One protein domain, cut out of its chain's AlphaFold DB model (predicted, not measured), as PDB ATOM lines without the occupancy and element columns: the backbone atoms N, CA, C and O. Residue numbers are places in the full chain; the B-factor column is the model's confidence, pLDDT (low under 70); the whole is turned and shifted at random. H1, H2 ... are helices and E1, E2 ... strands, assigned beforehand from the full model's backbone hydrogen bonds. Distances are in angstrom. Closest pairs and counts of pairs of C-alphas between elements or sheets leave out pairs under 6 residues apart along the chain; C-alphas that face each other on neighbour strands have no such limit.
ATOM      1  N   PRO A  59     144.655 146.595 163.895       73.06
ATOM      2  CA  PRO A  59     144.765 147.127 165.257       73.06
ATOM      3  C   PRO A  59     145.170 148.610 165.302       73.06
ATOM      4  O   PRO A  59     144.779 149.333 166.210       73.06
ATOM      5  N   GLU A  60     145.918 149.095 164.307       79.38
ATOM      6  CA  GLU A  60     146.291 150.511 164.212       79.38
ATOM      7  C   GLU A  60     145.097 151.388 163.807       79.38
ATOM      8  O   GLU A  60     145.072 152.579 164.111       79.38
ATOM      9  N   LEU A  61     144.099 150.823 163.120       75.31
ATOM     10  CA  LEU A  61     142.884 151.545 162.745       75.31
ATOM     11  C   LEU A  61     142.025 151.875 163.974       75.31
ATOM     12  O   LEU A  61     141.483 152.980 164.064       75.31
ATOM     13  N   ASP A  62     141.946 150.947 164.929       77.81
ATOM     14  CA  ASP A  62     141.270 151.162 166.210       77.81
ATOM     15  C   ASP A  62     141.987 152.242 167.032       77.81
ATOM     16  O   ASP A  62     141.341 153.147 167.565       77.81
ATOM     17  N   GLU A  63     143.328 152.215 167.060       80.25
ATOM     18  CA  GLU A  63     144.149 153.256 167.694       80.25
ATOM     19  C   GLU A  63     143.875 154.637 167.086       80.25
ATOM     20  O   GLU A  63     143.565 155.588 167.804       80.25
ATOM     21  N   VAL A  64     143.945 154.757 165.757       81.25
ATOM     22  CA  VAL A  64     143.701 156.022 165.050       81.25
ATOM     23  C   VAL A  64     142.280 156.530 165.299       81.25
ATOM     24  O   VAL A  64     142.083 157.720 165.559       81.25
ATOM     25  N   SER A  65     141.292 155.636 165.285       80.44
ATOM     26  CA  SER A  65     139.894 155.981 165.565       80.44
ATOM     27  C   SER A  65     139.713 156.505 166.992       80.44
ATOM     28  O   SER A  65     139.045 157.522 167.191       80.44
ATOM     29  N   ALA A  66     140.349 155.873 167.981       81.75
ATOM     30  CA  ALA A  66     140.321 156.322 169.370       81.75
ATOM     31  C   ALA A  66     140.992 157.697 169.549       81.75
ATOM     32  O   ALA A  66     140.459 158.562 170.249       81.75
ATOM     33  N   LEU A  67     142.124 157.937 168.875       81.81
ATOM     34  CA  LEU A  67     142.819 159.229 168.904       81.81
ATOM     35  C   LEU A  67     141.960 160.361 168.329       81.81
ATOM     36  O   LEU A  67     141.913 161.457 168.894       81.81
ATOM     37  N   LEU A  68     141.245 160.097 167.235       80.75
ATOM     38  CA  LEU A  68     140.324 161.064 166.637       80.75
ATOM     39  C   LEU A  68     139.132 161.362 167.542       80.75
ATOM     40  O   LEU A  68     138.766 162.526 167.694       80.75
ATOM     41  N   GLN A  69     138.549 160.342 168.173       80.69
ATOM     42  CA  GLN A  69     137.453 160.537 169.124       80.69
ATOM     43  C   GLN A  69     137.892 161.391 170.319       80.69
ATOM     44  O   GLN A  69     137.181 162.321 170.699       80.69
ATOM     45  N   ALA A  70     139.085 161.137 170.866       76.94
ATOM     46  CA  ALA A  70     139.649 161.946 171.944       76.94
ATOM     47  C   ALA A  70     139.860 163.409 171.513       76.94
ATOM     48  O   ALA A  70     139.495 164.333 172.241       76.94
ATOM     49  N   PHE A  71     140.376 163.631 170.302       76.69
ATOM     50  CA  PHE A  71     140.546 164.969 169.731       76.69
ATOM     51  C   PHE A  71     139.215 165.707 169.524       76.69
ATOM     52  O   PHE A  71     139.096 166.891 169.842       76.69
ATOM     53  N   GLN A  72     138.202 165.021 168.996       77.81
ATOM     54  CA  GLN A  72     136.874 165.594 168.783       77.81
ATOM     55  C   GLN A  72     136.190 165.939 170.111       77.81
ATOM     56  O   GLN A  72     135.552 166.987 170.208       77.81
ATOM     57  N   ALA A  73     136.373 165.114 171.146       73.44
ATOM     58  CA  ALA A  73     135.891 165.401 172.493       73.44
ATOM     59  C   ALA A  73     136.584 166.631 173.111       73.44
ATOM     60  O   ALA A  73     135.915 167.449 173.737       73.44
ATOM     61  N   GLU A  74     137.892 166.809 172.892       68.19
ATOM     62  CA  GLU A  74     138.658 167.971 173.381       68.19
ATOM     63  C   GLU A  74     138.236 169.284 172.688       68.19
ATOM     64  O   GLU A  74     138.193 170.342 173.316       68.19
ATOM     65  N   ASN A  75     137.880 169.230 171.400       61.00
ATOM     66  CA  ASN A  75     137.432 170.400 170.633       61.00
ATOM     67  C   ASN A  75     135.924 170.696 170.751       61.00
ATOM     68  O   ASN A  75     135.476 171.745 170.283       61.00
ATOM     69  N   LYS A 106     150.990 160.409 174.068       82.62
ATOM     70  CA  LYS A 106     150.677 161.743 173.563       82.62
ATOM     71  C   LYS A 106     150.580 161.713 172.036       82.62
ATOM     72  O   LYS A 106     151.533 161.350 171.343       82.62
ATOM     73  N   ALA A 107     149.411 162.092 171.534       88.00
ATOM     74  CA  ALA A 107     149.140 162.241 170.117       88.00
ATOM     75  C   ALA A 107     148.739 163.678 169.797       88.00
ATOM     76  O   ALA A 107     148.150 164.385 170.619       88.00
ATOM     77  N   TRP A 108     149.045 164.093 168.579       90.69
ATOM     78  CA  TRP A 108     148.751 165.416 168.065       90.69
ATOM     79  C   TRP A 108     148.059 165.285 166.724       90.69
ATOM     80  O   TRP A 108     148.539 164.576 165.843       90.69
ATOM     81  N   VAL A 109     146.943 165.989 166.582       91.88
ATOM     82  CA  VAL A 109     146.154 166.035 165.351       91.88
ATOM     83  C   VAL A 109     146.187 167.461 164.826       91.88
ATOM     84  O   VAL A 109     145.930 168.401 165.587       91.88
ATOM     85  N   VAL A 110     146.517 167.617 163.546       93.44
ATOM     86  CA  VAL A 110     146.474 168.898 162.831       93.44
ATOM     87  C   VAL A 110     145.583 168.751 161.611       93.44
ATOM     88  O   VAL A 110     145.707 167.800 160.840       93.44
ATOM     89  N   GLU A 111     144.704 169.727 161.434       93.50
ATOM     90  CA  GLU A 111     143.849 169.847 160.260       93.50
ATOM     91  C   GLU A 111     144.464 170.869 159.297       93.50
ATOM     92  O   GLU A 111     144.800 171.990 159.686       93.50
ATOM     93  N   LEU A 112     144.596 170.503 158.028       94.62
ATOM     94  CA  LEU A 112     145.152 171.350 156.979       94.62
ATOM     95  C   LEU A 112     144.034 171.711 156.003       94.62
ATOM     96  O   LEU A 112     143.505 170.840 155.320       94.62
ATOM     97  N   LYS A 113     143.645 172.991 155.967       93.56
ATOM     98  CA  LYS A 113     142.420 173.493 155.318       93.56
ATOM     99  C   LYS A 113     142.719 174.595 154.309       93.56
ATOM    100  O   LYS A 113     143.499 175.495 154.584       93.56
ATOM    101  N   SER A 114     142.061 174.589 153.152       91.06
ATOM    102  CA  SER A 114     142.225 175.664 152.160       91.06
ATOM    103  C   SER A 114     141.489 176.954 152.537       91.06
ATOM    104  O   SER A 114     141.868 178.065 152.149       91.06
ATOM    105  N   LYS A 115     140.427 176.819 153.338       88.00
ATOM    106  CA  LYS A 115     139.725 177.938 153.970       88.00
ATOM    107  C   LYS A 115     140.531 178.480 155.150       88.00
ATOM    108  O   LYS A 115     141.493 177.878 155.605       88.00
ATOM    109  N   GLU A 116     140.128 179.646 155.639       80.62
ATOM    110  CA  GLU A 116     140.763 180.291 156.785       80.62
ATOM    111  C   GLU A 116     140.803 179.360 158.009       80.62
ATOM    112  O   GLU A 116     139.766 178.847 158.440       80.62
ATOM    113  N   ALA A 117     142.007 179.139 158.543       77.44
ATOM    114  CA  ALA A 117     142.243 178.356 159.747       77.44
ATOM    115  C   ALA A 117     141.764 179.147 160.973       77.44
ATOM    116  O   ALA A 117     142.305 180.204 161.290       77.44
ATOM    117  N   LYS A 118     140.726 178.652 161.653       76.94
ATOM    118  CA  LYS A 118     140.108 179.316 162.818       76.94
ATOM    119  C   LYS A 118     140.454 178.633 164.142       76.94
ATOM    120  O   LYS A 118     140.362 179.251 165.198       76.94
ATOM    121  N   GLY A 119     140.847 177.362 164.091       78.44
ATOM    122  CA  GLY A 119     141.214 176.550 165.248       78.44
ATOM    123  C   GLY A 119     142.693 176.661 165.625       78.44
ATOM    124  O   GLY A 119     143.552 176.945 164.793       78.44
ATOM    125  N   LYS A 120     143.012 176.366 166.892       82.88
ATOM    126  CA  LYS A 120     144.398 176.344 167.408       82.88
ATOM    127  C   LYS A 120     145.272 175.245 166.788       82.88
ATOM    128  O   LYS A 120     146.488 175.316 166.916       82.88
ATOM    129  N   ARG A 121     144.657 174.245 166.150       88.50
ATOM    130  CA  ARG A 121     145.310 173.089 165.513       88.50
ATOM    131  C   ARG A 121     145.032 173.026 164.003       88.50
ATOM    132  O   ARG A 121     144.964 171.948 163.424       88.50
ATOM    133  N   GLN A 122     144.808 174.190 163.390       93.94
ATOM    134  CA  GLN A 122     144.495 174.318 161.968       93.94
ATOM    135  C   GLN A 122     145.600 175.084 161.240       93.94
ATOM    136  O   GLN A 122     146.036 176.136 161.710       93.94
ATOM    137  N   ILE A 123     146.009 174.569 160.082       95.44
ATOM    138  CA  ILE A 123     146.940 175.217 159.152       95.44
ATOM    139  C   ILE A 123     146.181 175.537 157.871       95.44
ATOM    140  O   ILE A 123     145.474 174.692 157.320       95.44
ATOM    141  N   ARG A 124     146.324 176.766 157.386       96.12
ATOM    142  CA  ARG A 124     145.811 177.188 156.092       96.12
ATOM    143  C   ARG A 124     146.763 176.721 154.994       96.12
ATOM    144  O   ARG A 124     147.958 176.966 155.078       96.12
ATOM    145  N   ILE A 125     146.237 176.076 153.959       95.88
ATOM    146  CA  ILE A 125     147.007 175.561 152.814       95.88
ATOM    147  C   ILE A 125     146.502 176.159 151.492       95.88
ATOM    148  O   ILE A 125     145.365 176.640 151.425       95.88
ATOM    149  N   PRO A 126     147.300 176.148 150.412       94.81
ATOM    150  CA  PRO A 126     146.776 176.440 149.083       94.81
ATOM    151  C   PRO A 126     145.823 175.322 148.625       94.81
ATOM    152  O   PRO A 126     146.113 174.141 148.789       94.81
ATOM    153  N   GLU A 127     144.690 175.684 148.008       93.25
ATOM    154  CA  GLU A 127     143.785 174.689 147.397       93.25
ATOM    155  C   GLU A 127     144.471 173.957 146.229       93.25
ATOM    156  O   GLU A 127     144.257 172.762 146.028       93.25
ATOM    157  N   THR A 128     145.332 174.667 145.492       94.44
ATOM    158  CA  THR A 128     146.186 174.120 144.432       94.44
ATOM    159  C   THR A 128     147.565 174.767 144.505       94.44
ATOM    160  O   THR A 128     147.656 175.992 144.587       94.44
ATOM    161  N   GLY A 129     148.627 173.967 144.453       95.75
ATOM    162  CA  GLY A 129     150.009 174.445 144.525       95.75
ATOM    163  C   GLY A 129     150.913 173.526 145.339       95.75
ATOM    164  O   GLY A 129     150.470 172.523 145.897       95.75
ATOM    165  N   GLU A 130     152.193 173.876 145.390       97.44
ATOM    166  CA  GLU A 130     153.192 173.188 146.208       97.44
ATOM    167  C   GLU A 130     153.380 173.925 147.534       97.44
ATOM    168  O   GLU A 130     153.401 175.155 147.566       97.44
ATOM    169  N   PHE A 131     153.543 173.172 148.617       97.81
ATOM    170  CA  PHE A 131     153.949 173.698 149.916       97.81
ATOM    171  C   PHE A 131     154.704 172.623 150.703       97.81
ATOM    172  O   PHE A 131     154.680 171.440 150.353       97.81
ATOM    173  N   LYS A 132     155.386 173.012 151.778       97.06
ATOM    174  CA  LYS A 132     156.024 172.073 152.709       97.06
ATOM    175  C   LYS A 132     155.558 172.306 154.139       97.06
ATOM    176  O   LYS A 132     155.276 173.434 154.527       97.06
ATOM    177  N   LEU A 133     155.507 171.229 154.911       97.56
ATOM    178  CA  LEU A 133     155.317 171.249 156.353       97.56
ATOM    179  C   LEU A 133     156.653 170.910 157.013       97.56
ATOM    180  O   LEU A 133     157.192 169.824 156.795       97.56
ATOM    181  N   VAL A 134     157.184 171.842 157.797       97.06
ATOM    182  CA  VAL A 134     158.446 171.695 158.525       97.06
ATOM    183  C   VAL A 134     158.134 171.384 159.984       97.06
ATOM    184  O   VAL A 134     157.483 172.174 160.666       97.06
ATOM    185  N   LEU A 135     158.594 170.230 160.457       96.25
ATOM    186  CA  LEU A 135     158.499 169.816 161.847       96.25
ATOM    187  C   LEU A 135     159.836 170.074 162.541       96.25
ATOM    188  O   LEU A 135     160.868 169.524 162.151       96.25
ATOM    189  N   GLU A 136     159.804 170.893 163.585       95.94
ATOM    190  CA  GLU A 136     160.960 171.268 164.393       95.94
ATOM    191  C   GLU A 136     160.813 170.712 165.815       95.94
ATOM    192  O   GLU A 136     159.723 170.688 166.391       95.94
ATOM    193  N   ALA A 137     161.920 170.257 166.401       94.81
ATOM    194  CA  ALA A 137     161.920 169.820 167.790       94.81
ATOM    195  C   ALA A 137     161.819 171.026 168.740       94.81
ATOM    196  O   ALA A 137     162.465 172.056 168.542       94.81
ATOM    197  N   GLY A 138     161.034 170.890 169.804       93.06
ATOM    198  CA  GLY A 138     160.835 171.928 170.807       93.06
ATOM    199  C   GLY A 138     160.341 171.397 172.142       93.06
ATOM    200  O   GLY A 138     160.164 170.193 172.297       93.06
ATOM    201  N   PRO A 139     160.111 172.274 173.129       88.50
ATOM    202  CA  PRO A 139     159.648 171.843 174.441       88.50
ATOM    203  C   PRO A 139     158.187 171.374 174.399       88.50
ATOM    204  O   PRO A 139     157.798 170.472 175.145       88.50
ATOM    205  N   HIS A 140     157.359 171.987 173.550       89.56
ATOM    206  CA  HIS A 140     155.911 171.800 173.518       89.56
ATOM    207  C   HIS A 140     155.409 171.691 172.075       89.56
ATOM    208  O   HIS A 140     156.149 171.932 171.124       89.56
ATOM    209  N   PHE A 141     154.146 171.296 171.922       91.88
ATOM    210  CA  PHE A 141     153.481 171.306 170.626       91.88
ATOM    211  C   PHE A 141     152.932 172.701 170.332       91.88
ATOM    212  O   PHE A 141     152.121 173.212 171.107       91.88
ATOM    213  N   GLU A 142     153.332 173.282 169.206       93.62
ATOM    214  CA  GLU A 142     152.893 174.604 168.771       93.62
ATOM    215  C   GLU A 142     152.918 174.709 167.243       93.62
ATOM    216  O   GLU A 142     153.874 174.290 166.599       93.62
ATOM    217  N   ILE A 143     151.878 175.294 166.644       94.56
ATOM    218  CA  ILE A 143     151.931 175.687 165.232       94.56
ATOM    219  C   ILE A 143     152.541 177.085 165.163       94.56
ATOM    220  O   ILE A 143     151.851 178.062 165.471       94.56
ATOM    221  N   THR A 144     153.815 177.155 164.779       94.31
ATOM    222  CA  THR A 144     154.597 178.398 164.711       94.31
ATOM    223  C   THR A 144     154.345 179.170 163.421       94.31
ATOM    224  O   THR A 144     154.448 180.394 163.418       94.31
ATOM    225  N   ASP A 145     153.933 178.480 162.354       95.38
ATOM    226  CA  ASP A 145     153.437 179.096 161.128       95.38
ATOM    227  C   ASP A 145     152.192 178.360 160.622       95.38
ATOM    228  O   ASP A 145     152.201 177.148 160.390       95.38
ATOM    229  N   ARG A 146     151.097 179.114 160.494       94.94
ATOM    230  CA  ARG A 146     149.753 178.612 160.189       94.94
ATOM    231  C   ARG A 146     149.334 178.841 158.742       94.94
ATOM    232  O   ARG A 146     148.199 178.487 158.435       94.94
ATOM    233  N   ASP A 147     150.151 179.435 157.872       95.12
ATOM    234  CA  ASP A 147     149.725 179.777 156.507       95.12
ATOM    235  C   ASP A 147     150.697 179.298 155.425       95.12
ATOM    236  O   ASP A 147     151.502 180.060 154.917       95.12
ATOM    237  N   ALA A 148     150.516 178.060 154.964       96.25
ATOM    238  CA  ALA A 148     151.352 177.434 153.942       96.25
ATOM    239  C   ALA A 148     151.163 177.978 152.513       96.25
ATOM    240  O   ALA A 148     151.681 177.396 151.558       96.25
ATOM    241  N   ARG A 149     150.360 179.033 152.307       94.25
ATOM    242  CA  ARG A 149     150.081 179.579 150.962       94.25
ATOM    243  C   ARG A 149     151.270 180.313 150.351       94.25
ATOM    244  O   ARG A 149     151.292 180.490 149.136       94.25
ATOM    245  N   ASP A 150     152.225 180.732 151.170       93.50
ATOM    246  CA  ASP A 150     153.520 181.257 150.731       93.50
ATOM    247  C   ASP A 150     154.535 180.143 150.398       93.50
ATOM    248  O   ASP A 150     155.626 180.420 149.899       93.50
ATOM    249  N   GLY A 151     154.144 178.880 150.607       95.69
ATOM    250  CA  GLY A 151     154.921 177.687 150.305       95.69
ATOM    251  C   GLY A 151     155.412 176.924 151.536       95.69
ATOM    252  O   GLY A 151     155.971 175.838 151.361       95.69
ATOM    253  N   GLU A 152     155.211 177.417 152.762       97.12
ATOM    254  CA  GLU A 152     155.747 176.781 153.971       97.12
ATOM    255  C   GLU A 152     154.813 176.926 155.179       97.12
ATOM    256  O   GLU A 152     154.300 177.992 155.463       97.12
ATOM    257  N   ALA A 153     154.609 175.845 155.927       97.00
ATOM    258  CA  ALA A 153     154.054 175.906 157.276       97.00
ATOM    259  C   ALA A 153     154.986 175.202 158.255       97.00
ATOM    260  O   ALA A 153     155.742 174.299 157.879       97.00
ATOM    261  N   LYS A 154     154.907 175.595 159.527       97.12
ATOM    262  CA  LYS A 154     155.823 175.139 160.568       97.12
ATOM    263  C   LYS A 154     155.089 174.661 161.801       97.12
ATOM    264  O   LYS A 154     154.168 175.306 162.307       97.12
ATOM    265  N   LEU A 155     155.557 173.529 162.301       95.75
ATOM    266  CA  LEU A 155     155.063 172.889 163.499       95.75
ATOM    267  C   LEU A 155     156.240 172.592 164.420       95.75
ATOM    268  O   LEU A 155     157.185 171.913 164.034       95.75
ATOM    269  N   GLN A 156     156.161 173.061 165.655       95.50
ATOM    270  CA  GLN A 156     157.063 172.656 166.714       95.50
ATOM    271  C   GLN A 156     156.435 171.509 167.505       95.50
ATOM    272  O   GLN A 156     155.245 171.544 167.827       95.50
ATOM    273  N   MET A 157     157.219 170.479 167.816       93.69
ATOM    274  CA  MET A 157     156.760 169.326 168.590       93.69
ATOM    275  C   MET A 157     157.826 168.838 169.581       93.69
ATOM    276  O   MET A 157     159.019 168.997 169.319       93.69
ATOM    277  N   PRO A 158     157.428 168.191 170.695       92.94
ATOM    278  CA  PRO A 158     158.366 167.541 171.604       92.94
ATOM    279  C   PRO A 158     159.267 166.529 170.901       92.94
ATOM    280  O   PRO A 158     158.807 165.786 170.032       92.94
ATOM    281  N   ALA A 159     160.535 166.478 171.312       93.31
ATOM    282  CA  ALA A 159     161.477 165.498 170.794       93.31
ATOM    283  C   ALA A 159     160.997 164.071 171.109       93.31
ATOM    284  O   ALA A 159     160.754 163.725 172.268       93.31
ATOM    285  N   ALA A 160     160.822 163.258 170.072       93.88
ATOM    286  CA  ALA A 160     160.253 161.923 170.163       93.88
ATOM    287  C   ALA A 160     160.454 161.139 168.861       93.88
ATOM    288  O   ALA A 160     160.685 161.708 167.794       93.88
ATOM    289  N   THR A 161     160.263 159.824 168.938       94.69
ATOM    290  CA  THR A 161     159.931 159.023 167.761       94.69
ATOM    291  C   THR A 161     158.429 159.133 167.507       94.69
ATOM    292  O   THR A 161     157.619 158.825 168.383       94.69
ATOM    293  N   LEU A 162     158.054 159.586 166.314       93.94
ATOM    294  CA  LEU A 162     156.682 159.870 165.916       93.94
ATOM    295  C   LEU A 162     156.207 158.864 164.871       93.94
ATOM    296  O   LEU A 162     156.806 158.725 163.804       93.94
ATOM    297  N   LYS A 163     155.090 158.195 165.153       93.00
ATOM    298  CA  LYS A 163     154.309 157.467 164.148       93.00
ATOM    299  C   LYS A 163     153.373 158.454 163.477       93.00
ATOM    300  O   LYS A 163     152.634 159.150 164.168       93.00
ATOM    301  N   THR A 164     153.454 158.542 162.154       92.69
ATOM    302  CA  THR A 164     152.722 159.557 161.388       92.69
ATOM    303  C   THR A 164     151.682 158.923 160.480       92.69
ATOM    304  O   THR A 164     151.996 157.992 159.726       92.69
ATOM    305  N   TRP A 165     150.474 159.482 160.503       92.62
ATOM    306  CA  TRP A 165     149.406 159.157 159.570       92.62
ATOM    307  C   TRP A 165     148.867 160.398 158.878       92.62
ATOM    308  O   TRP A 165     148.898 161.501 159.426       92.62
ATOM    309  N   ILE A 166     148.335 160.189 157.679       92.62
ATOM    310  CA  ILE A 166     147.674 161.205 156.869       92.62
ATOM    311  C   ILE A 166     146.332 160.681 156.359       92.62
ATOM    312  O   ILE A 166     146.212 159.509 156.009       92.62
ATOM    313  N   HIS A 167     145.328 161.546 156.309       89.38
ATOM    314  CA  HIS A 167     144.003 161.216 155.797       89.38
ATOM    315  C   HIS A 167     143.439 162.371 154.981       89.38
ATOM    316  O   HIS A 167     143.431 163.518 155.426       89.38
ATOM    317  N   LEU A 168     142.957 162.061 153.780       86.56
ATOM    318  CA  LEU A 168     142.345 163.028 152.877       86.56
ATOM    319  C   LEU A 168     140.827 163.062 153.102       86.56
ATOM    320  O   LEU A 168     140.092 162.282 152.511       86.56
ATOM    321  N   GLU A 169     140.366 163.975 153.956       74.00
ATOM    322  CA  GLU A 169     138.979 164.005 154.440       74.00
ATOM    323  C   GLU A 169     137.975 164.514 153.392       74.00
ATOM    324  O   GLU A 169     136.999 163.834 153.062       74.00
ATOM    325  N   GLU A 170     138.209 165.708 152.830       67.50
ATOM    326  CA  GLU A 170     137.270 166.342 151.901       67.50
ATOM    327  C   GLU A 170     137.929 166.656 150.553       67.50
ATOM    328  O   GLU A 170     138.435 167.745 150.271       67.50
ATOM    329  N   ALA A 171     137.878 165.663 149.673       64.50
ATOM    330  CA  ALA A 171     138.345 165.748 148.300       64.50
ATOM    331  C   ALA A 171     137.184 166.058 147.334       64.50
ATOM    332  O   ALA A 171     136.176 165.340 147.298       64.50
ATOM    333  N   LYS A 172     137.326 167.107 146.506       68.56
ATOM    334  CA  LYS A 172     136.483 167.280 145.307       68.56
ATOM    335  C   LYS A 172     136.760 166.132 144.329       68.56
ATOM    336  O   LYS A 172     137.814 165.499 144.367       68.56
ATOM    337  N   ASN A 173     135.830 165.884 143.410       70.44
ATOM    338  CA  ASN A 173     136.086 164.965 142.303       70.44
ATOM    339  C   ASN A 173     137.347 165.400 141.542       70.44
ATOM    340  O   ASN A 173     137.450 166.575 141.196       70.44
ATOM    341  N   ASN A 174     138.247 164.456 141.259       78.19
ATOM    342  CA  ASN A 174     139.550 164.696 140.621       78.19
ATOM    343  C   ASN A 174     140.545 165.515 141.462       78.19
ATOM    344  O   ASN A 174     141.532 166.009 140.915       78.19
ATOM    345  N   SER A 175     140.303 165.679 142.765       86.00
ATOM    346  CA  SER A 175     141.325 166.238 143.649       86.00
ATOM    347  C   SER A 175     142.379 165.188 143.986       86.00
ATOM    348  O   SER A 175     142.099 163.985 144.048       86.00
ATOM    349  N   SER A 176     143.605 165.665 144.163       89.62
ATOM    350  CA  SER A 176     144.758 164.829 144.464       89.62
ATOM    351  C   SER A 176     145.746 165.577 145.347       89.62
ATOM    352  O   SER A 176     146.005 166.765 145.131       89.62
ATOM    353  N   LEU A 177     146.302 164.879 146.327       91.88
ATOM    354  CA  LEU A 177     147.376 165.349 147.184       91.88
ATOM    355  C   LEU A 177     148.578 164.436 146.969       91.88
ATOM    356  O   LEU A 177     148.573 163.285 147.401       91.88
ATOM    357  N   GLU A 178     149.600 164.942 146.288       93.88
ATOM    358  CA  GLU A 178     150.896 164.268 146.243       93.88
ATOM    359  C   GLU A 178     151.650 164.588 147.536       93.88
ATOM    360  O   GLU A 178     151.733 165.750 147.941       93.88
ATOM    361  N   VAL A 179     152.179 163.553 148.179       93.69
ATOM    362  CA  VAL A 179     152.941 163.619 149.429       93.69
ATOM    363  C   VAL A 179     154.330 163.066 149.155       93.69
ATOM    364  O   VAL A 179     154.457 162.011 148.531       93.69
ATOM    365  N   SER A 180     155.367 163.749 149.636       93.19
ATOM    366  CA  SER A 180     156.740 163.255 149.540       93.19
ATOM    367  C   SER A 180     157.575 163.511 150.797       93.19
ATOM    368  O   SER A 180     157.477 164.562 151.431       93.19
ATOM    369  N   ASP A 181     158.397 162.515 151.127       91.69
ATOM    370  CA  ASP A 181     159.416 162.508 152.182       91.69
ATOM    371  C   ASP A 181     160.737 162.119 151.506       91.69
ATOM    372  O   ASP A 181     160.954 160.955 151.154       91.69
ATOM    373  N   GLU A 182     161.593 163.110 151.256       87.25
ATOM    374  CA  GLU A 182     162.857 162.929 150.530       87.25
ATOM    375  C   GLU A 182     163.868 162.101 151.323       87.25
ATOM    376  O   GLU A 182     164.680 161.395 150.729       87.25
ATOM    377  N   LEU A 183     163.817 162.164 152.657       89.00
ATOM    378  CA  LEU A 183     164.736 161.427 153.514       89.00
ATOM    379  C   LEU A 183     164.446 159.924 153.454       89.00
ATOM    380  O   LEU A 183     165.378 159.125 153.407       89.00
ATOM    381  N   TYR A 184     163.166 159.548 153.420       89.38
ATOM    382  CA  TYR A 184     162.733 158.149 153.368       89.38
ATOM    383  C   TYR A 184     162.354 157.655 151.971       89.38
ATOM    384  O   TYR A 184     161.910 156.515 151.832       89.38
ATOM    385  N   TYR A 185     162.526 158.486 150.940       87.50
ATOM    386  CA  TYR A 185     162.123 158.182 149.567       87.50
ATOM    387  C   TYR A 185     160.660 157.721 149.470       87.50
ATOM    388  O   TYR A 185     160.324 156.784 148.745       87.50
ATOM    389  N   VAL A 186     159.768 158.375 150.215       88.25
ATOM    390  CA  VAL A 186     158.324 158.159 150.076       88.25
ATOM    391  C   VAL A 186     157.801 159.171 149.075       88.25
ATOM    392  O   VAL A 186     158.080 160.365 149.190       88.25
ATOM    393  N   LYS A 187     157.033 158.696 148.099       90.25
ATOM    394  CA  LYS A 187     156.283 159.539 147.175       90.25
ATOM    395  C   LYS A 187     155.007 158.811 146.793       90.25
ATOM    396  O   LYS A 187     155.068 157.719 146.238       90.25
ATOM    397  N   ASP A 188     153.867 159.417 147.086       88.62
ATOM    398  CA  ASP A 188     152.569 158.835 146.761       88.62
ATOM    399  C   ASP A 188     151.538 159.922 146.455       88.62
ATOM    400  O   ASP A 188     151.728 161.090 146.794       88.62
ATOM    401  N   THR A 189     150.450 159.546 145.789       89.06
ATOM    402  CA  THR A 189     149.343 160.443 145.457       89.06
ATOM    403  C   THR A 189     148.053 159.920 146.062       89.06
ATOM    404  O   THR A 189     147.526 158.889 145.658       89.06
ATOM    405  N   LEU A 190     147.513 160.683 147.009       86.75
ATOM    406  CA  LEU A 190     146.199 160.454 147.587       86.75
ATOM    407  C   LEU A 190     145.165 161.122 146.685       86.75
ATOM    408  O   LEU A 190     145.137 162.347 146.576       86.75
ATOM    409  N   SER A 191     144.327 160.342 146.013       82.00
ATOM    410  CA  SER A 191     143.254 160.854 145.162       82.00
ATOM    411  C   SER A 191     141.922 160.215 145.535       82.00
ATOM    412  O   SER A 191     141.862 159.162 146.169       82.00
ATOM    413  N   LYS A 192     140.838 160.882 145.144       67.94
ATOM    414  CA  LYS A 192     139.485 160.330 145.204       67.94
ATOM    415  C   LYS A 192     139.029 160.074 143.776       67.94
ATOM    416  O   LYS A 192     138.694 161.031 143.065       67.94
ATOM    417  N   GLU A 193     139.064 158.822 143.319       58.16
ATOM    418  CA  GLU A 193     138.613 158.510 141.969       58.16
ATOM    419  C   GLU A 193     137.086 158.467 141.899       58.16
ATOM    420  O   GLU A 193     136.375 157.975 142.768       58.16
ATOM    421  N   ARG A 194     136.549 159.018 140.808       49.78
ATOM    422  CA  ARG A 194     135.103 159.162 140.585       49.78
ATOM    423  C   ARG A 194     134.374 157.840 140.316       49.78
ATOM    424  O   ARG A 194     133.152 157.861 140.203       49.78
ATOM    425  N   LYS A 195     135.099 156.744 140.071       49.06
ATOM    426  CA  LYS A 195     134.566 155.585 139.334       49.06
ATOM    427  C   LYS A 195     134.146 154.397 140.188       49.06
ATOM    428  O   LYS A 195     133.381 153.582 139.684       49.06
ATOM    429  N   HIS A 196     134.543 154.327 141.453       45.41
ATOM    430  CA  HIS A 196     134.061 153.287 142.353       45.41
ATOM    431  C   HIS A 196     133.265 153.915 143.495       45.41
ATOM    432  O   HIS A 196     133.769 154.735 144.253       45.41
ATOM    433  N   HIS A 197     131.992 153.526 143.608       45.94
ATOM    434  CA  HIS A 197     131.148 153.861 144.760       45.94
ATOM    435  C   HIS A 197     131.742 153.348 146.094       45.94
ATOM    436  O   HIS A 197     131.346 153.846 147.147       45.94
ATOM    437  N   ASP A 198     132.746 152.465 146.018       44.94
ATOM    438  CA  ASP A 198     133.495 151.851 147.117       44.94
ATOM    439  C   ASP A 198     134.996 152.194 147.074       44.94
ATOM    440  O   ASP A 198     135.839 151.337 147.324       44.94
ATOM    441  N   ASP A 199     135.377 153.425 146.717       50.28
ATOM    442  CA  ASP A 199     136.784 153.840 146.821       50.28
ATOM    443  C   ASP A 199     137.146 154.066 148.309       50.28
ATOM    444  O   ASP A 199     137.252 155.193 148.802       50.28
ATOM    445  N   GLU A 200     137.245 152.960 149.062       55.34
ATOM    446  CA  GLU A 200     137.540 152.894 150.501       55.34
ATOM    447  C   GLU A 200     138.838 153.633 150.854       55.34
ATOM    448  O   GLU A 200     138.961 154.179 151.951       55.34
ATOM    449  N   ARG A 201     139.760 153.759 149.888       54.28
ATOM    450  CA  ARG A 201     141.004 154.529 150.008       54.28
ATOM    451  C   ARG A 201     140.786 155.997 150.364       54.28
ATOM    452  O   ARG A 201     141.574 156.550 151.122       54.28
ATOM    453  N   ALA A 202     139.716 156.629 149.881       53.00
ATOM    454  CA  ALA A 202     139.424 158.032 150.191       53.00
ATOM    455  C   ALA A 202     138.895 158.248 151.623       53.00
ATOM    456  O   ALA A 202     138.700 159.388 152.029       53.00
ATOM    457  N   LYS A 203     138.631 157.170 152.375       61.62
ATOM    458  CA  LYS A 203     138.289 157.197 153.807       61.62
ATOM    459  C   LYS A 203     139.373 156.542 154.667       61.62
ATOM    460  O   LYS A 203     139.177 156.336 155.863       61.62
ATOM    461  N   GLN A 204     140.486 156.154 154.048       75.50
ATOM    462  CA  GLN A 204     141.531 155.386 154.692       75.50
ATOM    463  C   GLN A 204     142.622 156.323 155.195       75.50
ATOM    464  O   GLN A 204     143.057 157.246 154.505       75.50
ATOM    465  N   TRP A 205     143.075 156.075 156.417       85.44
ATOM    466  CA  TRP A 205     144.325 156.643 156.893       85.44
ATOM    467  C   TRP A 205     145.488 155.987 156.158       85.44
ATOM    468  O   TRP A 205     145.438 154.809 155.827       85.44
ATOM    469  N   PHE A 206     146.554 156.734 155.933       88.38
ATOM    470  CA  PHE A 206     147.772 156.241 155.312       88.38
ATOM    471  C   PHE A 206     148.942 156.454 156.257       88.38
ATOM    472  O   PHE A 206     149.093 157.521 156.850       88.38
ATOM    473  N   LYS A 207     149.773 155.428 156.405       89.81
ATOM    474  CA  LYS A 207     150.920 155.409 157.307       89.81
ATOM    475  C   LYS A 207     152.167 155.885 156.568       89.81
ATOM    476  O   LYS A 207     152.590 155.269 155.591       89.81
ATOM    477  N   LEU A 208     152.786 156.947 157.083       88.06
ATOM    478  CA  LEU A 208     154.127 157.388 156.674       88.06
ATOM    479  C   LEU A 208     155.224 156.589 157.402       88.06
ATOM    480  O   LEU A 208     156.320 156.406 156.876       88.06
ATOM    481  N   GLY A 209     154.916 156.065 158.593       88.50
ATOM    482  CA  GLY A 209     155.812 155.238 159.405       88.50
ATOM    483  C   GLY A 209     156.369 155.971 160.627       88.50
ATOM    484  O   GLY A 209     155.861 157.023 161.018       88.50
ATOM    485  N   LEU A 210     157.384 155.369 161.255       92.81
ATOM    486  CA  LEU A 210     158.090 155.926 162.412       92.81
ATOM    487  C   LEU A 210     159.211 156.858 161.952       92.81
ATOM    488  O   LEU A 210     159.974 156.502 161.051       92.81
ATOM    489  N   ARG A 211     159.304 158.039 162.563       92.88
ATOM    490  CA  ARG A 211     160.295 159.075 162.251       92.88
ATOM    491  C   ARG A 211     160.835 159.688 163.540       92.88
ATOM    492  O   ARG A 211     160.035 159.971 164.428       92.88
ATOM    493  N   PRO A 212     162.148 159.915 163.674       94.94
ATOM    494  CA  PRO A 212     162.675 160.654 164.810       94.94
ATOM    495  C   PRO A 212     162.504 162.161 164.588       94.94
ATOM    496  O   PRO A 212     162.704 162.664 163.480       94.94
ATOM    497  N   LEU A 213     162.171 162.880 165.655       94.94
ATOM    498  CA  LEU A 213     162.205 164.334 165.719       94.94
ATOM    499  C   LEU A 213     162.981 164.743 166.989       94.94
ATOM    500  O   LEU A 213     162.573 164.346 168.079       94.94
ATOM    501  N   PRO A 214     164.081 165.514 166.900       94.62
ATOM    502  CA  PRO A 214     164.710 165.992 165.670       94.62
ATOM    503  C   PRO A 214     165.260 164.840 164.821       94.62
ATOM    504  O   PRO A 214     165.527 163.747 165.325       94.62
ATOM    505  N   VAL A 215     165.466 165.099 163.531       94.31
ATOM    506  CA  VAL A 215     166.199 164.170 162.667       94.31
ATOM    507  C   VAL A 215     167.646 164.078 163.178       94.31
ATOM    508  O   VAL A 215     168.285 165.122 163.358       94.31
ATOM    509  N   PRO A 216     168.188 162.868 163.421       92.88
ATOM    510  CA  PRO A 216     169.563 162.700 163.865       92.88
ATOM    511  C   PRO A 216     170.553 163.382 162.918       92.88
ATOM    512  O   PRO A 216     170.484 163.239 161.696       92.88
ATOM    513  N   SER A 217     171.501 164.133 163.481       87.44
ATOM    514  CA  SER A 217     172.467 164.906 162.692       87.44
ATOM    515  C   SER A 217     173.369 164.028 161.821       87.44
ATOM    516  O   SER A 217     173.837 164.473 160.778       87.44
ATOM    517  N   ASP A 218     173.601 162.781 162.234       85.62
ATOM    518  CA  ASP A 218     174.396 161.793 161.504       85.62
ATOM    519  C   ASP A 218     173.645 161.160 160.319       85.62
ATOM    520  O   ASP A 218     174.246 160.428 159.536       85.62
ATOM    521  N   TRP A 219     172.356 161.466 160.130       87.19
ATOM    522  CA  TRP A 219     171.608 161.080 158.926       87.19
ATOM    523  C   TRP A 219     171.810 162.088 157.774       87.19
ATOM    524  O   TRP A 219     171.486 161.806 156.613       87.19
ATOM    525  N   TYR A 220     172.408 163.254 158.072       68.62
ATOM    526  CA  TYR A 220     172.743 164.317 157.116       68.62
ATOM    527  C   TYR A 220     171.564 164.688 156.199       68.62
ATOM    528  O   TYR A 220     171.711 164.720 154.973       68.62
ATOM    529  N   SER A 221     170.375 164.892 156.773       73.81
ATOM    530  CA  SER A 221     169.190 165.329 156.024       73.81
ATOM    531  C   SER A 221     169.459 166.676 155.326       73.81
ATOM    532  O   SER A 221     170.117 167.539 155.920       73.81
ATOM    533  N   PRO A 222     168.983 166.881 154.080       70.81
ATOM    534  CA  PRO A 222     169.130 168.160 153.380       70.81
ATOM    535  C   PRO A 222     168.481 169.325 154.142       70.81
ATOM    536  O   PRO A 222     168.944 170.457 154.031       70.81
ATOM    537  N   ASP A 223     167.464 169.037 154.957       78.50
ATOM    538  CA  ASP A 223     166.742 170.010 155.779       78.50
ATOM    539  C   ASP A 223     167.301 170.111 157.221       78.50
ATOM    540  O   ASP A 223     166.675 170.673 158.121       78.50
ATOM    541  N   GLY A 224     168.498 169.568 157.468       85.94
ATOM    542  CA  GLY A 224     169.151 169.602 158.776       85.94
ATOM    543  C   GLY A 224     168.464 168.699 159.802       85.94
ATOM    544  O   GLY A 224     168.238 167.521 159.550       85.94
ATOM    545  N   GLN A 225     168.174 169.230 160.989       90.19
ATOM    546  CA  GLN A 225     167.508 168.479 162.065       90.19
ATOM    547  C   GLN A 225     165.973 168.538 161.992       90.19
ATOM    548  O   GLN A 225     165.296 167.877 162.783       90.19
ATOM    549  N   ALA A 226     165.420 169.321 161.063       91.94
ATOM    550  CA  ALA A 226     163.986 169.379 160.840       91.94
ATOM    551  C   ALA A 226     163.513 168.161 160.038       91.94
ATOM    552  O   ALA A 226     164.219 167.653 159.163       91.94
ATOM    553  N   PHE A 227     162.292 167.715 160.317       92.50
ATOM    554  CA  PHE A 227     161.604 166.736 159.486       92.50
ATOM    555  C   PHE A 227     160.666 167.471 158.527       92.50
ATOM    556  O   PHE A 227     159.780 168.198 158.967       92.50
ATOM    557  N   VAL A 228     160.871 167.320 157.218       94.94
ATOM    558  CA  VAL A 228     160.139 168.083 156.198       94.94
ATOM    559  C   VAL A 228     159.307 167.150 155.334       94.94
ATOM    560  O   VAL A 228     159.829 166.242 154.694       94.94
ATOM    561  N   LEU A 229     158.005 167.421 155.277       95.75
ATOM    562  CA  LEU A 229     157.082 166.788 154.341       95.75
ATOM    563  C   LEU A 229     156.726 167.781 153.245       95.75
ATOM    564  O   LEU A 229     156.361 168.924 153.529       95.75
ATOM    565  N   ARG A 230     156.821 167.360 151.985       97.19
ATOM    566  CA  ARG A 230     156.444 168.190 150.838       97.19
ATOM    567  C   ARG A 230     155.126 167.713 150.254       97.19
ATOM    568  O   ARG A 230     154.904 166.512 150.096       97.19
ATOM    569  N   PHE A 231     154.292 168.672 149.885       96.81
ATOM    570  CA  PHE A 231     152.964 168.440 149.354       96.81
ATOM    571  C   PHE A 231     152.777 169.168 148.030       96.81
ATOM    572  O   PHE A 231     153.225 170.305 147.859       96.81
ATOM    573  N   LYS A 232     152.043 168.537 147.117       96.81
ATOM    574  CA  LYS A 232     151.496 169.189 145.928       96.81
ATOM    575  C   LYS A 232     149.998 168.945 145.884       96.81
ATOM    576  O   LYS A 232     149.527 167.846 145.591       96.81
ATOM    577  N   ALA A 233     149.258 169.987 146.236       94.25
ATOM    578  CA  ALA A 233     147.810 169.985 146.277       94.25
ATOM    579  C   ALA A 233     147.229 170.302 144.896       94.25
ATOM    580  O   ALA A 233     147.699 171.196 144.189       94.25
ATOM    581  N   ASN A 234     146.158 169.602 144.544       93.94
ATOM    582  CA  ASN A 234     145.302 169.915 143.412       93.94
ATOM    583  C   ASN A 234     143.841 169.832 143.860       93.94
ATOM    584  O   ASN A 234     143.312 168.739 144.067       93.94
ATOM    585  N   GLN A 235     143.192 170.991 144.003       91.50
ATOM    586  CA  GLN A 235     141.796 171.120 144.437       91.50
ATOM    587  C   GLN A 235     141.496 170.492 145.811       91.50
ATOM    588  O   GLN A 235     140.416 169.933 146.029       91.50
ATOM    589  N   ILE A 236     142.448 170.587 146.742       90.81
ATOM    590  CA  ILE A 236     142.331 170.036 148.096       90.81
ATOM    591  C   ILE A 236     141.658 171.056 149.007       90.81
ATOM    592  O   ILE A 236     142.111 172.193 149.135       90.81
ATOM    593  N   LYS A 237     140.558 170.654 149.652       90.50
ATOM    594  CA  LYS A 237     139.898 171.492 150.659       90.50
ATOM    595  C   LYS A 237     140.441 171.245 152.052       90.50
ATOM    596  O   LYS A 237     140.626 172.202 152.796       90.50
ATOM    597  N   GLU A 238     140.631 169.978 152.396       91.12
ATOM    598  CA  GLU A 238     140.997 169.560 153.739       91.12
ATOM    599  C   GLU A 238     141.699 168.206 153.721       91.12
ATOM    600  O   GLU A 238     141.284 167.294 153.003       91.12
ATOM    601  N   PHE A 239     142.731 168.080 154.547       92.12
ATOM    602  CA  PHE A 239     143.281 166.802 154.971       92.12
ATOM    603  C   PHE A 239     143.764 166.898 156.420       92.12
ATOM    604  O   PHE A 239     143.958 167.988 156.958       92.12
ATOM    605  N   GLN A 240     143.953 165.751 157.055       92.56
ATOM    606  CA  GLN A 240     144.346 165.648 158.451       92.56
ATOM    607  C   GLN A 240     145.647 164.874 158.584       92.56
ATOM    608  O   GLN A 240     145.936 163.962 157.804       92.56
ATOM    609  N   MET A 241     146.413 165.225 159.607       94.88
ATOM    610  CA  MET A 241     147.611 164.503 160.000       94.88
ATOM    611  C   MET A 241     147.582 164.190 161.488       94.88
ATOM    612  O   MET A 241     147.181 165.026 162.300       94.88
ATOM    613  N   ILE A 242     148.029 162.983 161.829       93.25
ATOM    614  CA  ILE A 242     148.190 162.524 163.206       93.25
ATOM    615  C   ILE A 242     149.651 162.162 163.419       93.25
ATOM    616  O   ILE A 242     150.231 161.417 162.631       93.25
ATOM    617  N   TRP A 243     150.212 162.634 164.526       94.12
ATOM    618  CA  TRP A 243     151.490 162.174 165.052       94.12
ATOM    619  C   TRP A 243     151.266 161.576 166.428       94.12
ATOM    620  O   TRP A 243     150.722 162.241 167.304       94.12
ATOM    621  N   GLN A 244     151.710 160.346 166.641       91.75
ATOM    622  CA  GLN A 244     151.677 159.702 167.949       91.75
ATOM    623  C   GLN A 244     153.103 159.433 168.410       91.75
ATOM    624  O   GLN A 244     153.902 158.855 167.668       91.75
ATOM    625  N   LYS A 245     153.416 159.836 169.642       91.75
ATOM    626  CA  LYS A 245     154.661 159.454 170.310       91.75
ATOM    627  C   LYS A 245     154.712 157.931 170.449       91.75
ATOM    628  O   LYS A 245     153.736 157.311 170.857       91.75
ATOM    629  N   GLN A 246     155.846 157.339 170.098       90.50
ATOM    630  CA  GLN A 246     156.077 155.902 170.195       90.50
ATOM    631  C   GLN A 246     157.350 155.602 170.978       90.50
ATOM    632  O   GLN A 246     158.351 156.314 170.871       90.50
TER     633      GLN A 246
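This is residues 59 to 75 and 106 to 246 of the 460 residues of an uncharacterized protein of bacterium (Candidatus Blackallbacteria) CG17_big_fil_post_rev_8_21_14_2_50_48_46 (UniProt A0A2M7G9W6). One strongly twisted sheet is folded over on itself into a sandwich, with the long strands E6 and E9 each doubling back and so running through both layers. One layer has E2, E1 and E8 with residues 160 to 170 of E6 and 238 to 246 of E9; the other has E4, E5, E3 and E7 with residues 176 to 181 of E6 and 227 to 233 of E9, while helix H1 crosses the outside of the first layer. The printed part has 158 residues, with two named helices and nine named strands; along the chain H1 comes first, and H2 comes after E7 and before E8; the sheet is branched, with both parallel and antiparallel neighbour pairs, and the class is mostly strand. The whole is compact, with a radius of gyration of the C-alphas of 15.1 A and spans of 46 by 32 by 31 A.

H1, residues 59 to 75, begins at C-alpha 59 (144.765, 147.127, 165.257) and is 25.0 A long. After the cut come E1, residues 107 to 113, 19.8 A; E2, 122 to 124; E3, 129 to 138, 28.5 A; E4, 142 to 145; and E5, 152 to 158, 20.1 A. E6, residues 160 to 181, begins at C-alpha 160 (160.253, 161.923, 170.163) and bends by 161 degrees at residue 178; its ends are 18.0 A apart. E7 is 186 to 191, H2 200 to 203 and E8 206 to 213, 19.5 A. E9, residues 227 to 246, bends by 159 degrees at residue 242 and ends at C-alpha 246 (156.077, 155.902, 170.195).

H1 is on the sheet at a height of 9.6 A, over E1 and E9, and runs across the strands, at 78 degrees to E9 on the local plane. Its closest C-alphas to E1 are those of Leu 67 and Ala 107, 7.1 A apart. E1 has parallel E2 on one side, with N 113 and O 123 at 2.8 A, and antiparallel E9 on the other, with N 108 and O 243 at 2.8 A. E3 is antiparallel to E9, with N 133 and O 229 at 2.8 A, and parallel to E5, with N 136 and O 155 at 2.8 A. E4 and E5 form a hairpin, with N 156 and O 142 at 2.8 A. E6 has E9 on one side, antiparallel, with N 180 and O 230 at 2.8 A. On its other side are E7, in a hairpin with it, with N 177 and O 190 at 2.8 A, and antiparallel E8, with N 162 and O 211 at 2.8 A. H2 only grazes the sheet with residues 201 to 203. In H1 every O i to N i+4 pair is within hydrogen-bond range; H2 is too short for one.

The two C-alphas farthest apart, those of His 197 and Asp 218, are 47.0 A apart. Residues 76 to 105 are not printed, and C-alphas 75 and 106 are 16.1 A apart across the cut. The link from E8 to E9, 13 residues, is long. Mean pLDDT of the printed part is 85.9; residues 74 to 75, 170 to 172, 192 to 203 and 220 are under 70.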